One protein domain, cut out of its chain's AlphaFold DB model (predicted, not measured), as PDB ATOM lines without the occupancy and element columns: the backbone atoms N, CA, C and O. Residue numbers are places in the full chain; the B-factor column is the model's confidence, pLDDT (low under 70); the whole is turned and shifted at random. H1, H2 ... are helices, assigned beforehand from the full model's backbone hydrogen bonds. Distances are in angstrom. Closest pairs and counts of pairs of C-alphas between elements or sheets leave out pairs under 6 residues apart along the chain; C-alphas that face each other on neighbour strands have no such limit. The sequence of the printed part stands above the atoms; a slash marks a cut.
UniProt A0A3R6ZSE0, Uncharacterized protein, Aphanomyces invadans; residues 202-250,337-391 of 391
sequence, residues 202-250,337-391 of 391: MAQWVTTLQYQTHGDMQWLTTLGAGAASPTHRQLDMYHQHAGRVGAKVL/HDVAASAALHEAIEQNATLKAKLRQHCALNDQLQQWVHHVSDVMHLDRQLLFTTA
ATOM      1  N   MET A 202      -5.508  33.461 -47.498       87.38
ATOM      2  CA  MET A 202      -5.513  32.967 -46.113       87.38
ATOM      3  C   MET A 202      -6.922  32.864 -45.538       87.38
ATOM      4  O   MET A 202      -7.299  31.824 -44.995       87.38
ATOM      5  N   ALA A 203      -7.724  33.918 -45.672       87.38
ATOM      6  CA  ALA A 203      -9.094  33.924 -45.175       87.38
ATOM      7  C   ALA A 203      -9.970  32.864 -45.870       87.38
ATOM      8  O   ALA A 203     -10.768  32.188 -45.210       87.38
ATOM      9  N   GLN A 204      -9.812  32.672 -47.184       90.12
ATOM     10  CA  GLN A 204     -10.543  31.645 -47.938       90.12
ATOM     11  C   GLN A 204     -10.150  30.229 -47.513       90.12
ATOM     12  O   GLN A 204     -11.018  29.373 -47.317       90.12
ATOM     13  N   TRP A 205      -8.858  29.974 -47.318       90.38
ATOM     14  CA  TRP A 205      -8.378  28.677 -46.848       90.38
ATOM     15  C   TRP A 205      -8.833  28.377 -45.422       90.38
ATOM     16  O   TRP A 205      -9.341  27.286 -45.180       90.38
ATOM     17  N   VAL A 206      -8.768  29.345 -44.497       90.12
ATOM     18  CA  VAL A 206      -9.295  29.174 -43.129       90.12
ATOM     19  C   VAL A 206     -10.786  28.841 -43.162       90.12
ATOM     20  O   VAL A 206     -11.231  27.932 -42.464       90.12
ATOM     21  N   THR A 207     -11.554  29.517 -44.018       91.00
ATOM     22  CA  THR A 207     -12.984  29.225 -44.206       91.00
ATOM     23  C   THR A 207     -13.198  27.800 -44.727       91.00
ATOM     24  O   THR A 207     -14.062  27.074 -44.233       91.00
ATOM     25  N   THR A 208     -12.375  27.366 -45.685       88.75
ATOM     26  CA  THR A 208     -12.407  26.006 -46.245       88.75
ATOM     27  C   THR A 208     -12.076  24.960 -45.183       88.75
ATOM     28  O   THR A 208     -12.788  23.964 -45.052       88.75
ATOM     29  N   LEU A 209     -11.041  25.205 -44.380       90.62
ATOM     30  CA  LEU A 209     -10.627  24.335 -43.286       90.62
ATOM     31  C   LEU A 209     -11.714  24.240 -42.217       90.62
ATOM     32  O   LEU A 209     -12.029  23.147 -41.752       90.62
ATOM     33  N   GLN A 210     -12.347  25.359 -41.863       89.69
ATOM     34  CA  GLN A 210     -13.439  25.379 -40.896       89.69
ATOM     35  C   GLN A 210     -14.653  24.588 -41.398       89.69
ATOM     36  O   GLN A 210     -15.221  23.803 -40.639       89.69
ATOM     37  N   TYR A 211     -15.018  24.740 -42.673       89.69
ATOM     38  CA  TYR A 211     -16.102  23.974 -43.289       89.69
ATOM     39  C   TYR A 211     -15.807  22.467 -43.297       89.69
ATOM     40  O   TYR A 211     -16.647  21.673 -42.872       89.69
ATOM     41  N   GLN A 212     -14.600  22.073 -43.714       88.56
ATOM     42  CA  GLN A 212     -14.188  20.666 -43.754       88.56
ATOM     43  C   GLN A 212     -14.132  20.051 -42.353       88.56
ATOM     44  O   GLN A 212     -14.716  18.997 -42.126       88.56
ATOM     45  N   THR A 213     -13.529  20.745 -41.387       87.62
ATOM     46  CA  THR A 213     -13.436  20.271 -39.997       87.62
ATOM     47  C   THR A 213     -14.820  20.146 -39.357       87.62
ATOM     48  O   THR A 213     -15.090  19.185 -38.637       87.62
ATOM     49  N   HIS A 214     -15.729  21.086 -39.636       88.25
ATOM     50  CA  HIS A 214     -17.102  21.014 -39.144       88.25
ATOM     51  C   HIS A 214     -17.867  19.828 -39.747       88.25
ATOM     52  O   HIS A 214     -18.511  19.083 -39.008       88.25
ATOM     53  N   GLY A 215     -17.759  19.616 -41.063       87.25
ATOM     54  CA  GLY A 215     -18.362  18.467 -41.741       87.25
ATOM     55  C   GLY A 215     -17.795  17.131 -41.254       87.25
ATOM     56  O   GLY A 215     -18.544  16.180 -41.035       87.25
ATOM     57  N   ASP A 216     -16.490  17.071 -41.002       87.38
ATOM     58  CA  ASP A 216     -15.822  15.880 -40.478       87.38
ATOM     59  C   ASP A 216     -16.247  15.564 -39.050       87.38
ATOM     60  O   ASP A 216     -16.502  14.406 -38.734       87.38
ATOM     61  N   MET A 217     -16.391  16.576 -38.196       84.75
ATOM     62  CA  MET A 217     -16.893  16.393 -36.836       84.75
ATOM     63  C   MET A 217     -18.337  15.875 -36.839       84.75
ATOM     64  O   MET A 217     -18.643  14.939 -36.104       84.75
ATOM     65  N   GLN A 218     -19.210  16.415 -37.698       86.00
ATOM     66  CA  GLN A 218     -20.571  15.895 -37.863       86.00
ATOM     67  C   GLN A 218     -20.562  14.435 -38.339       86.00
ATOM     68  O   GLN A 218     -21.256  13.589 -37.779       86.00
ATOM     69  N   TRP A 219     -19.725  14.104 -39.317       86.12
ATOM     70  CA  TRP A 219     -19.596  12.737 -39.815       86.12
ATOM     71  C   TRP A 219     -18.995  11.766 -38.778       86.12
ATOM     72  O   TRP A 219     -19.443  10.633 -38.643       86.12
ATOM     73  N   LEU A 220     -18.032  12.200 -37.966       84.25
ATOM     74  CA  LEU A 220     -17.511  11.388 -36.861       84.25
ATOM     75  C   LEU A 220     -18.575  11.157 -35.780       84.25
ATOM     76  O   LEU A 220     -18.634  10.068 -35.206       84.25
ATOM     77  N   THR A 221     -19.455  12.132 -35.523       81.75
ATOM     78  CA  THR A 221     -20.578  11.926 -34.594       81.75
ATOM     79  C   THR A 221     -21.596  10.910 -35.111       81.75
ATOM     80  O   THR A 221     -22.132  10.151 -34.303       81.75
ATOM     81  N   THR A 222     -21.826  10.815 -36.428       78.88
ATOM     82  CA  THR A 222     -22.708   9.776 -36.989       78.88
ATOM     83  C   THR A 222     -22.078   8.387 -36.903       78.88
ATOM     84  O   THR A 222     -22.777   7.433 -36.564       78.88
ATOM     85  N   LEU A 223     -20.759   8.269 -37.098       74.00
ATOM     86  CA  LEU A 223     -20.024   7.017 -36.875       74.00
ATOM     87  C   LEU A 223     -20.064   6.576 -35.402       74.00
ATOM     88  O   LEU A 223     -20.340   5.414 -35.105       74.00
ATOM     89  N   GLY A 224     -19.854   7.508 -34.465       64.50
ATOM     90  CA  GLY A 224     -19.923   7.233 -33.026       64.50
ATOM     91  C   GLY A 224     -21.323   6.835 -32.544       64.50
ATOM     92  O   GLY A 224     -21.456   5.989 -31.662       64.50
ATOM     93  N   ALA A 225     -22.375   7.393 -33.149       60.34
ATOM     94  CA  ALA A 225     -23.758   7.005 -32.873       60.34
ATOM     95  C   ALA A 225     -24.110   5.622 -33.456       60.34
ATOM     96  O   ALA A 225     -24.847   4.863 -32.825       60.34
ATOM     97  N   GLY A 226     -23.548   5.256 -34.615       55.22
ATOM     98  CA  GLY A 226     -23.707   3.931 -35.228       55.22
ATOM     99  C   GLY A 226     -23.111   2.792 -34.394       55.22
ATOM    100  O   GLY A 226     -23.715   1.725 -34.291       55.22
ATOM    101  N   ALA A 227     -21.996   3.035 -33.696       52.69
ATOM    102  CA  ALA A 227     -21.393   2.076 -32.761       52.69
ATOM    103  C   ALA A 227     -22.271   1.780 -31.522       52.69
ATOM    104  O   ALA A 227     -22.117   0.744 -30.875       52.69
ATOM    105  N   ALA A 228     -23.226   2.659 -31.194       47.81
ATOM    106  CA  ALA A 228     -24.219   2.429 -30.143       47.81
ATOM    107  C   ALA A 228     -25.451   1.639 -30.633       47.81
ATOM    108  O   ALA A 228     -26.335   1.326 -29.829       47.81
ATOM    109  N   SER A 229     -25.518   1.293 -31.926       45.69
ATOM    110  CA  SER A 229     -26.596   0.481 -32.491       45.69
ATOM    111  C   SER A 229     -26.561  -0.950 -31.922       45.69
ATOM    112  O   SER A 229     -25.490  -1.566 -31.857       45.69
ATOM    113  N   PRO A 230     -27.712  -1.526 -31.519       49.28
ATOM    114  CA  PRO A 230     -27.781  -2.861 -30.919       49.28
ATOM    115  C   PRO A 230     -27.205  -3.977 -31.810       49.28
ATOM    116  O   PRO A 230     -26.726  -4.978 -31.281       49.28
ATOM    117  N   THR A 231     -27.166  -3.792 -33.134       51.09
ATOM    118  CA  THR A 231     -26.531  -4.714 -34.090       51.09
ATOM    119  C   THR A 231     -25.000  -4.717 -34.014       51.09
ATOM    120  O   THR A 231     -24.394  -5.784 -34.118       51.09
ATOM    121  N   HIS A 232     -24.358  -3.570 -33.762       47.97
ATOM    122  CA  HIS A 232     -22.895  -3.483 -33.643       47.97
ATOM    123  C   HIS A 232     -22.398  -4.068 -32.311       47.97
ATOM    124  O   HIS A 232     -21.412  -4.800 -32.279       47.97
ATOM    125  N   ARG A 233     -23.149  -3.866 -31.215       50.38
ATOM    126  CA  ARG A 233     -22.882  -4.531 -29.921       50.38
ATOM    127  C   ARG A 233     -22.951  -6.054 -30.005       50.38
ATOM    128  O   ARG A 233     -22.203  -6.736 -29.309       50.38
ATOM    129  N   GLN A 234     -23.836  -6.590 -30.844       48.94
ATOM    130  CA  GLN A 234     -23.926  -8.030 -31.075       48.94
ATOM    131  C   GLN A 234     -22.667  -8.543 -31.792       48.94
ATOM    132  O   GLN A 234     -22.083  -9.531 -31.352       48.94
ATOM    133  N   LEU A 235     -22.188  -7.832 -32.819       51.56
ATOM    134  CA  LEU A 235     -20.937  -8.132 -33.531       51.56
ATOM    135  C   LEU A 235     -19.681  -8.010 -32.650       51.56
ATOM    136  O   LEU A 235     -18.800  -8.863 -32.766       51.56
ATOM    137  N   ASP A 236     -19.608  -7.028 -31.745       51.25
ATOM    138  CA  ASP A 236     -18.506  -6.880 -30.777       51.25
ATOM    139  C   ASP A 236     -18.492  -8.005 -29.734       51.25
ATOM    140  O   ASP A 236     -17.437  -8.548 -29.396       51.25
ATOM    141  N   MET A 237     -19.669  -8.418 -29.257       51.62
ATOM    142  CA  MET A 237     -19.792  -9.558 -28.352       51.62
ATOM    143  C   MET A 237     -19.358 -10.859 -29.054       51.62
ATOM    144  O   MET A 237     -18.652 -11.676 -28.465       51.62
ATOM    145  N   TYR A 238     -19.682 -11.030 -30.342       51.03
ATOM    146  CA  TYR A 238     -19.186 -12.155 -31.140       51.03
ATOM    147  C   TYR A 238     -17.703 -12.037 -31.514       51.03
ATOM    148  O   TYR A 238     -17.054 -13.071 -31.575       51.03
ATOM    149  N   HIS A 239     -17.118 -10.844 -31.670       52.41
ATOM    150  CA  HIS A 239     -15.659 -10.681 -31.782       52.41
ATOM    151  C   HIS A 239     -14.948 -11.037 -30.474       52.41
ATOM    152  O   HIS A 239     -13.897 -11.674 -30.507       52.41
ATOM    153  N   GLN A 240     -15.539 -10.734 -29.314       48.62
ATOM    154  CA  GLN A 240     -15.037 -11.221 -28.028       48.62
ATOM    155  C   GLN A 240     -15.176 -12.742 -27.893       48.62
ATOM    156  O   GLN A 240     -14.263 -13.384 -27.380       48.62
ATOM    157  N   HIS A 241     -16.258 -13.354 -28.385       44.47
ATOM    158  CA  HIS A 241     -16.431 -14.812 -28.352       44.47
ATOM    159  C   HIS A 241     -15.582 -15.551 -29.398       44.47
ATOM    160  O   HIS A 241     -14.977 -16.566 -29.060       44.47
ATOM    161  N   ALA A 242     -15.443 -15.027 -30.615       47.94
ATOM    162  CA  ALA A 242     -14.535 -15.524 -31.648       47.94
ATOM    163  C   ALA A 242     -13.072 -15.312 -31.240       47.94
ATOM    164  O   ALA A 242     -12.250 -16.197 -31.449       47.94
ATOM    165  N   GLY A 243     -12.764 -14.213 -30.548       42.00
ATOM    166  CA  GLY A 243     -11.490 -13.984 -29.872       42.00
ATOM    167  C   GLY A 243     -11.256 -14.939 -28.700       42.00
ATOM    168  O   GLY A 243     -10.118 -15.300 -28.452       42.00
ATOM    169  N   ARG A 244     -12.301 -15.436 -28.023       43.75
ATOM    170  CA  ARG A 244     -12.191 -16.432 -26.937       43.75
ATOM    171  C   ARG A 244     -12.069 -17.870 -27.446       43.75
ATOM    172  O   ARG A 244     -11.424 -18.686 -26.796       43.75
ATOM    173  N   VAL A 245     -12.661 -18.191 -28.597       41.88
ATOM    174  CA  VAL A 245     -12.468 -19.481 -29.286       41.88
ATOM    175  C   VAL A 245     -11.124 -19.483 -30.016       41.88
ATOM    176  O   VAL A 245     -10.370 -20.442 -29.888       41.88
ATOM    177  N   GLY A 246     -10.754 -18.366 -30.648       38.47
ATOM    178  CA  GLY A 246      -9.419 -18.100 -31.173       38.47
ATOM    179  C   GLY A 246      -8.354 -18.137 -30.081       38.47
ATOM    180  O   GLY A 246      -7.349 -18.795 -30.275       38.47
ATOM    181  N   ALA A 247      -8.600 -17.563 -28.899       35.91
ATOM    182  CA  ALA A 247      -7.679 -17.617 -27.760       35.91
ATOM    183  C   ALA A 247      -7.612 -18.995 -27.091       35.91
ATOM    184  O   ALA A 247      -6.576 -19.327 -26.545       35.91
ATOM    185  N   LYS A 248      -8.651 -19.840 -27.157       36.91
ATOM    186  CA  LYS A 248      -8.563 -21.234 -26.672       36.91
ATOM    187  C   LYS A 248      -7.908 -22.181 -27.680       36.91
ATOM    188  O   LYS A 248      -7.260 -23.143 -27.275       36.91
ATOM    189  N   VAL A 249      -8.020 -21.893 -28.977       39.47
ATOM    190  CA  VAL A 249      -7.200 -22.536 -30.018       39.47
ATOM    191  C   VAL A 249      -5.755 -22.019 -29.949       39.47
ATOM    192  O   VAL A 249      -4.821 -22.793 -30.137       39.47
ATOM    193  N   LEU A 250      -5.561 -20.753 -29.563       35.81
ATOM    194  CA  LEU A 250      -4.250 -20.141 -29.365       35.81
ATOM    195  C   LEU A 250      -3.616 -20.502 -28.013       35.81
ATOM    196  O   LEU A 250      -2.400 -20.551 -27.956       35.81
ATOM    197  N   HIS A 337     -27.162 -14.620 -41.210       49.44
ATOM    198  CA  HIS A 337     -26.071 -14.184 -40.329       49.44
ATOM    199  C   HIS A 337     -24.729 -14.013 -41.063       49.44
ATOM    200  O   HIS A 337     -24.005 -13.062 -40.774       49.44
ATOM    201  N   ASP A 338     -24.436 -14.865 -42.053       52.03
ATOM    202  CA  ASP A 338     -23.254 -14.732 -42.924       52.03
ATOM    203  C   ASP A 338     -23.386 -13.548 -43.892       52.03
ATOM    204  O   ASP A 338     -22.412 -12.849 -44.167       52.03
ATOM    205  N   VAL A 339     -24.605 -13.272 -44.368       56.75
ATOM    206  CA  VAL A 339     -24.893 -12.095 -45.201       56.75
ATOM    207  C   VAL A 339     -24.750 -10.816 -44.377       56.75
ATOM    208  O   VAL A 339     -24.123  -9.871 -44.841       56.75
ATOM    209  N   ALA A 340     -25.243 -10.802 -43.134       57.50
ATOM    210  CA  ALA A 340     -25.094  -9.664 -42.227       57.50
ATOM    211  C   ALA A 340     -23.633  -9.427 -41.800       57.50
ATOM    212  O   ALA A 340     -23.196  -8.281 -41.753       57.50
ATOM    213  N   ALA A 341     -22.856 -10.483 -41.532       60.81
ATOM    214  CA  ALA A 341     -21.434 -10.363 -41.197       60.81
ATOM    215  C   ALA A 341     -20.582  -9.927 -42.404       60.81
ATOM    216  O   ALA A 341     -19.684  -9.100 -42.258       60.81
ATOM    217  N   SER A 342     -20.890 -10.431 -43.604       63.47
ATOM    218  CA  SER A 342     -20.250  -9.999 -44.853       63.47
ATOM    219  C   SER A 342     -20.599  -8.550 -45.208       63.47
ATOM    220  O   SER A 342     -19.717  -7.789 -45.606       63.47
ATOM    221  N   ALA A 343     -21.857  -8.143 -45.013       65.62
ATOM    222  CA  ALA A 343     -22.304  -6.766 -45.206       65.62
ATOM    223  C   ALA A 343     -21.644  -5.810 -44.203       65.62
ATOM    224  O   ALA A 343     -21.133  -4.774 -44.612       65.62
ATOM    225  N   ALA A 344     -21.557  -6.190 -42.924       70.38
ATOM    226  CA  ALA A 344     -20.861  -5.408 -41.904       70.38
ATOM    227  C   ALA A 344     -19.356  -5.271 -42.199       70.38
ATOM    228  O   ALA A 344     -18.775  -4.209 -41.988       70.38
ATOM    229  N   LEU A 345     -18.715  -6.321 -42.727       72.00
ATOM    230  CA  LEU A 345     -17.319  -6.254 -43.160       72.00
ATOM    231  C   LEU A 345     -17.139  -5.312 -44.361       72.00
ATOM    232  O   LEU A 345     -16.196  -4.524 -44.368       72.00
ATOM    233  N   HIS A 346     -18.030  -5.366 -45.354       73.06
ATOM    234  CA  HIS A 346     -18.005  -4.437 -46.490       73.06
ATOM    235  C   HIS A 346     -18.221  -2.991 -46.036       73.06
ATOM    236  O   HIS A 346     -17.443  -2.116 -46.410       73.06
ATOM    237  N   GLU A 347     -19.194  -2.753 -45.156       75.62
ATOM    238  CA  GLU A 347     -19.453  -1.440 -44.567       75.62
ATOM    239  C   GLU A 347     -18.222  -0.918 -43.806       75.62
ATOM    240  O   GLU A 347     -17.809   0.226 -43.995       75.62
ATOM    241  N   ALA A 348     -17.558  -1.764 -43.013       73.12
ATOM    242  CA  ALA A 348     -16.330  -1.396 -42.310       73.12
ATOM    243  C   ALA A 348     -15.168  -1.071 -43.270       73.12
ATOM    244  O   ALA A 348     -14.377  -0.160 -43.009       73.12
ATOM    245  N   ILE A 349     -15.054  -1.787 -44.394       75.88
ATOM    246  CA  ILE A 349     -14.052  -1.506 -45.434       75.88
ATOM    247  C   ILE A 349     -14.330  -0.150 -46.095       75.88
ATOM    248  O   ILE A 349     -13.402   0.645 -46.262       75.88
ATOM    249  N   GLU A 350     -15.587   0.153 -46.418       81.12
ATOM    250  CA  GLU A 350     -15.998   1.445 -46.983       81.12
ATOM    251  C   GLU A 350     -15.773   2.603 -45.998       81.12
ATOM    252  O   GLU A 350     -15.222   3.649 -46.361       81.12
ATOM    253  N   GLN A 351     -16.100   2.405 -44.719       83.62
ATOM    254  CA  GLN A 351     -15.798   3.357 -43.647       83.62
ATOM    255  C   GLN A 351     -14.283   3.582 -43.502       83.62
ATOM    256  O   GLN A 351     -13.817   4.713 -43.361       83.62
ATOM    257  N   ASN A 352     -13.463   2.532 -43.606       85.56
ATOM    258  CA  ASN A 352     -12.007   2.673 -43.566       85.56
ATOM    259  C   ASN A 352     -11.460   3.423 -44.793       85.56
ATOM    260  O   ASN A 352     -10.550   4.248 -44.669       85.56
ATOM    261  N   ALA A 353     -12.015   3.160 -45.977       84.94
ATOM    262  CA  ALA A 353     -11.641   3.846 -47.207       84.94
ATOM    263  C   ALA A 353     -11.954   5.348 -47.128       84.94
ATOM    264  O   ALA A 353     -11.101   6.175 -47.467       84.94
ATOM    265  N   THR A 354     -13.130   5.705 -46.609       87.19
ATOM    266  CA  THR A 354     -13.541   7.101 -46.398       87.19
ATOM    267  C   THR A 354     -12.700   7.800 -45.325       87.19
ATOM    268  O   THR A 354     -12.241   8.919 -45.564       87.19
ATOM    269  N   LEU A 355     -12.381   7.136 -44.205       88.06
ATOM    270  CA  LEU A 355     -11.437   7.648 -43.196       88.06
ATOM    271  C   LEU A 355     -10.062   7.960 -43.804       88.06
ATOM    272  O   LEU A 355      -9.513   9.043 -43.599       88.06
ATOM    273  N   LYS A 356      -9.513   7.034 -44.599       89.94
ATOM    274  CA  LYS A 356      -8.229   7.233 -45.289       89.94
ATOM    275  C   LYS A 356      -8.284   8.387 -46.287       89.94
ATOM    276  O   LYS A 356      -7.305   9.113 -46.421       89.94
ATOM    277  N   ALA A 357      -9.392   8.556 -47.006       90.44
ATOM    278  CA  ALA A 357      -9.567   9.674 -47.931       90.44
ATOM    279  C   ALA A 357      -9.559  11.023 -47.196       90.44
ATOM    280  O   ALA A 357      -8.801  11.912 -47.582       90.44
ATOM    281  N   LYS A 358     -10.307  11.141 -46.090       89.00
ATOM    282  CA  LYS A 358     -10.312  12.347 -45.246       89.00
ATOM    283  C   LYS A 358      -8.936  12.638 -44.650       89.00
ATOM    284  O   LYS A 358      -8.487  13.777 -44.688       89.00
ATOM    285  N   LEU A 359      -8.214  11.617 -44.185       90.75
ATOM    286  CA  LEU A 359      -6.847  11.798 -43.686       90.75
ATOM    287  C   LEU A 359      -5.917  12.382 -44.760       90.75
ATOM    288  O   LEU A 359      -5.186  13.327 -44.482       90.75
ATOM    289  N   ARG A 360      -5.975  11.872 -45.999       92.38
ATOM    290  CA  ARG A 360      -5.186  12.423 -47.117       92.38
ATOM    291  C   ARG A 360      -5.541  13.880 -47.414       92.38
ATOM    292  O   ARG A 360      -4.648  14.664 -47.715       92.38
ATOM    293  N   GLN A 361      -6.818  14.239 -47.313       89.50
ATOM    294  CA  GLN A 361      -7.274  15.616 -47.483       89.50
ATOM    295  C   GLN A 361      -6.686  16.545 -46.407       89.50
ATOM    296  O   GLN A 361      -6.172  17.608 -46.747       89.50
ATOM    297  N   HIS A 362      -6.666  16.120 -45.139       89.38
ATOM    298  CA  HIS A 362      -6.019  16.872 -44.052       89.38
ATOM    299  C   HIS A 362      -4.504  16.990 -44.228       89.38
ATOM    300  O   HIS A 362      -3.947  18.057 -43.979       89.38
ATOM    301  N   CYS A 363      -3.834  15.939 -44.710       90.75
ATOM    302  CA  CYS A 363      -2.416  16.023 -45.069       90.75
ATOM    303  C   CYS A 363      -2.175  17.091 -46.147       90.75
ATOM    304  O   CYS A 363      -1.301  17.931 -45.974       90.75
ATOM    305  N   ALA A 364      -2.997  17.125 -47.201       90.44
ATOM    306  CA  ALA A 364      -2.872  18.129 -48.258       90.44
ATOM    307  C   ALA A 364      -3.107  19.565 -47.750       90.44
ATOM    308  O   ALA A 364      -2.385  20.479 -48.143       90.44
ATOM    309  N   LEU A 365      -4.079  19.776 -46.853       89.94
ATOM    310  CA  LEU A 365      -4.289  21.081 -46.210       89.94
ATOM    311  C   LEU A 365      -3.083  21.500 -45.361       89.94
ATOM    312  O   LEU A 365      -2.700  22.668 -45.361       89.94
ATOM    313  N   ASN A 366      -2.477  20.556 -44.644       90.62
ATOM    314  CA  ASN A 366      -1.281  20.819 -43.856       90.62
ATOM    315  C   ASN A 366      -0.076  21.176 -44.743       90.62
ATOM    316  O   ASN A 366       0.658  22.109 -44.428       90.62
ATOM    317  N   ASP A 367       0.096  20.497 -45.878       91.31
ATOM    318  CA  ASP A 367       1.149  20.825 -46.845       91.31
ATOM    319  C   ASP A 367       0.952  22.237 -47.428       91.31
ATOM    320  O   ASP A 367       1.914  22.994 -47.561       91.31
ATOM    321  N   GLN A 368      -0.295  22.640 -47.704       89.62
ATOM    322  CA  GLN A 368      -0.618  24.014 -48.114       89.62
ATOM    323  C   GLN A 368      -0.246  25.041 -47.037       89.62
ATOM    324  O   GLN A 368       0.369  26.060 -47.349       89.62
ATOM    325  N   LEU A 369      -0.549  24.761 -45.765       90.62
ATOM    326  CA  LEU A 369      -0.152  25.629 -44.654       90.62
ATOM    327  C   LEU A 369       1.373  25.778 -44.578       90.62
ATOM    328  O   LEU A 369       1.881  26.883 -44.390       90.62
ATOM    329  N   GLN A 370       2.119  24.688 -44.754       91.62
ATOM    330  CA  GLN A 370       3.581  24.735 -44.762       91.62
ATOM    331  C   GLN A 370       4.126  25.574 -45.921       91.62
ATOM    332  O   GLN A 370       5.056  26.354 -45.713       91.62
ATOM    333  N   GLN A 371       3.543  25.458 -47.117       89.56
ATOM    334  CA  GLN A 371       3.912  26.290 -48.269       89.56
ATOM    335  C   GLN A 371       3.686  27.775 -47.981       89.56
ATOM    336  O   GLN A 371       4.511  28.610 -48.341       89.56
ATOM    337  N   TRP A 372       2.604  28.111 -47.285       87.94
ATOM    338  CA  TRP A 372       2.305  29.488 -46.909       87.94
ATOM    339  C   TRP A 372       3.259  30.041 -45.863       87.94
ATOM    340  O   TRP A 372       3.719  31.171 -46.001       87.94
ATOM    341  N   VAL A 373       3.621  29.244 -44.858       89.19
ATOM    342  CA  VAL A 373       4.646  29.629 -43.877       89.19
ATOM    343  C   VAL A 373       5.982  29.910 -44.568       89.19
ATOM    344  O   VAL A 373       6.635  30.903 -44.243       89.19
ATOM    345  N   HIS A 374       6.370  29.089 -45.548       88.75
ATOM    346  CA  HIS A 374       7.568  29.343 -46.352       88.75
ATOM    347  C   HIS A 374       7.435  30.632 -47.161       88.75
ATOM    348  O   HIS A 374       8.306  31.490 -47.070       88.75
ATOM    349  N   HIS A 375       6.318  30.820 -47.866       86.38
ATOM    350  CA  HIS A 375       6.083  32.026 -48.655       86.38
ATOM    351  C   HIS A 375       6.155  33.305 -47.807       86.38
ATOM    352  O   HIS A 375       6.839  34.253 -48.182       86.38
ATOM    353  N   VAL A 376       5.516  33.326 -46.633       85.69
ATOM    354  CA  VAL A 376       5.588  34.467 -45.705       85.69
ATOM    355  C   VAL A 376       7.017  34.692 -45.221       85.69
ATOM    356  O   VAL A 376       7.458  35.835 -45.142       85.69
ATOM    357  N   SER A 377       7.754  33.622 -44.928       86.19
ATOM    358  CA  SER A 377       9.152  33.721 -44.498       86.19
ATOM    359  C   SER A 377      10.038  34.327 -45.591       86.19
ATOM    360  O   SER A 377      10.841  35.216 -45.302       86.19
ATOM    361  N   ASP A 378       9.848  33.912 -46.845       86.62
ATOM    362  CA  ASP A 378      10.570  34.445 -48.004       86.62
ATOM    363  C   ASP A 378      10.241  35.922 -48.232       86.62
ATOM    364  O   ASP A 378      11.144  36.744 -48.408       86.62
ATOM    365  N   VAL A 379       8.956  36.286 -48.167       83.25
ATOM    366  CA  VAL A 379       8.510  37.680 -48.292       83.25
ATOM    367  C   VAL A 379       9.091  38.530 -47.160       83.25
ATOM    368  O   VAL A 379       9.672  39.573 -47.433       83.25
ATOM    369  N   MET A 380       9.060  38.070 -45.906       82.25
ATOM    370  CA  MET A 380       9.696  38.777 -44.785       82.25
ATOM    371  C   MET A 380      11.207  38.956 -44.984       82.25
ATOM    372  O   MET A 380      11.771  39.987 -44.606       82.25
ATOM    373  N   HIS A 381      11.882  37.972 -45.580       83.19
ATOM    374  CA  HIS A 381      13.306  38.060 -45.887       83.19
ATOM    375  C   HIS A 381      13.589  39.092 -46.989       83.19
ATOM    376  O   HIS A 381      14.515  39.899 -46.866       83.19
ATOM    377  N   LEU A 382      12.783  39.100 -48.050       81.50
ATOM    378  CA  LEU A 382      12.823  40.119 -49.100       81.50
ATOM    379  C   LEU A 382      12.520  41.509 -48.524       81.50
ATOM    380  O   LEU A 382      13.143  42.495 -48.919       81.50
ATOM    381  N   ASP A 383      11.573  41.617 -47.595       79.31
ATOM    382  CA  ASP A 383      11.198  42.872 -46.939       79.31
ATOM    383  C   ASP A 383      12.349  43.453 -46.146       79.31
ATOM    384  O   ASP A 383      12.694  44.626 -46.301       79.31
ATOM    385  N   ARG A 384      13.007  42.585 -45.382       78.44
ATOM    386  CA  ARG A 384      14.224  42.910 -44.660       78.44
ATOM    387  C   ARG A 384      15.307  43.434 -45.606       78.44
ATOM    388  O   ARG A 384      15.888  44.474 -45.324       78.44
ATOM    389  N   GLN A 385      15.563  42.754 -46.723       78.25
ATOM    390  CA  GLN A 385      16.565  43.194 -47.702       78.25
ATOM    391  C   GLN A 385      16.242  44.569 -48.283       78.25
ATOM    392  O   GLN A 385      17.127  45.414 -48.331       78.25
ATOM    393  N   LEU A 386      14.982  44.806 -48.656       71.56
ATOM    394  CA  LEU A 386      14.563  46.069 -49.263       71.56
ATOM    395  C   LEU A 386      14.768  47.245 -48.297       71.56
ATOM    396  O   LEU A 386      15.303  48.270 -48.707       71.56
ATOM    397  N   LEU A 387      14.454  47.057 -47.008       67.69
ATOM    398  CA  LEU A 387      14.695  48.048 -45.952       67.69
ATOM    399  C   LEU A 387      16.189  48.334 -45.720       67.69
ATOM    400  O   LEU A 387      16.551  49.481 -45.473       67.69
ATOM    401  N   PHE A 388      17.057  47.318 -45.809       65.12
ATOM    402  CA  PHE A 388      18.509  47.478 -45.633       65.12
ATOM    403  C   PHE A 388      19.240  47.988 -46.879       65.12
ATOM    404  O   PHE A 388      20.354  48.476 -46.753       65.12
ATOM    405  N   THR A 389      18.649  47.881 -48.070       57.28
ATOM    406  CA  THR A 389      19.195  48.498 -49.293       57.28
ATOM    407  C   THR A 389      18.798  49.964 -49.458       57.28
ATOM    408  O   THR A 389      19.396  50.661 -50.271       57.28
ATOM    409  N   THR A 390      17.782  50.425 -48.723       50.69
ATOM    410  CA  THR A 390      17.297  51.819 -48.735       50.69
ATOM    411  C   THR A 390      17.810  52.667 -47.564       50.69
ATOM    412  O   THR A 390      17.455  53.842 -47.486       50.69
ATOM    413  N   ALA A 391      18.592  52.080 -46.652       43.44
ATOM    414  CA  ALA A 391      19.300  52.761 -45.563       43.44
ATOM    415  C   ALA A 391      20.788  52.854 -45.907       43.44
ATOM    416  O   ALA A 391      21.400  53.888 -45.557       43.44
TER     417      ALA A 391
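AT A GLANCE: This is residues 202 to 250 and 337 to 391 of the 391 residues of an uncharacterized protein of Aphanomyces invadans (UniProt A0A3R6ZSE0). One very long helix, H3, makes the long axis; the shorter H1 runs loosely beside part of it, and H2 turns off crosswise near the first end of H3, with residues 237 to 250 sticking out. The printed part has 104 residues, of which 99 belong to three named helices, H1, H2 and H3 in chain order; there is no named strand, and the class is all helix. The whole is extended, with a radius of gyration of the C-alphas of 24.3 A and spans of 80 by 32 by 18 A.

IN THESE COORDINATES: H1, residues 202 to 226, begins at C-alpha 202 (-5.513, 32.967, -46.113) and is 36.0 A long. H2, residues 230 to 250, measures 29.2 A. H3, residues 337 to 389, measures 77.8 A and ends at C-alpha 389 (19.195, 48.498, -49.293).

HOW THE PARTS SIT: H1 and H3 are close but not clearly touching, the closest C-alphas, of Leu 209 and Leu 365, being 7.7 A apart. They run opposite ways at a shallow tilt of 20 degrees. H2 is close to H3 but not clearly touching, at Leu 235 and Ala 341, whose C-alphas are 8.0 A apart; their lines are about perpendicular, at 82 degrees. Every O i to N i+4 pair in H1, H2 and H3 is within hydrogen-bond range.

THE WHOLE: Residues 251 to 336 are not printed; C-alphas 250 and 337 are 25.1 A apart across the cut. The link from H1 to H2 is tight. Model confidence is under 70 at residues 224 to 250, 337 to 343 and 387 to 391.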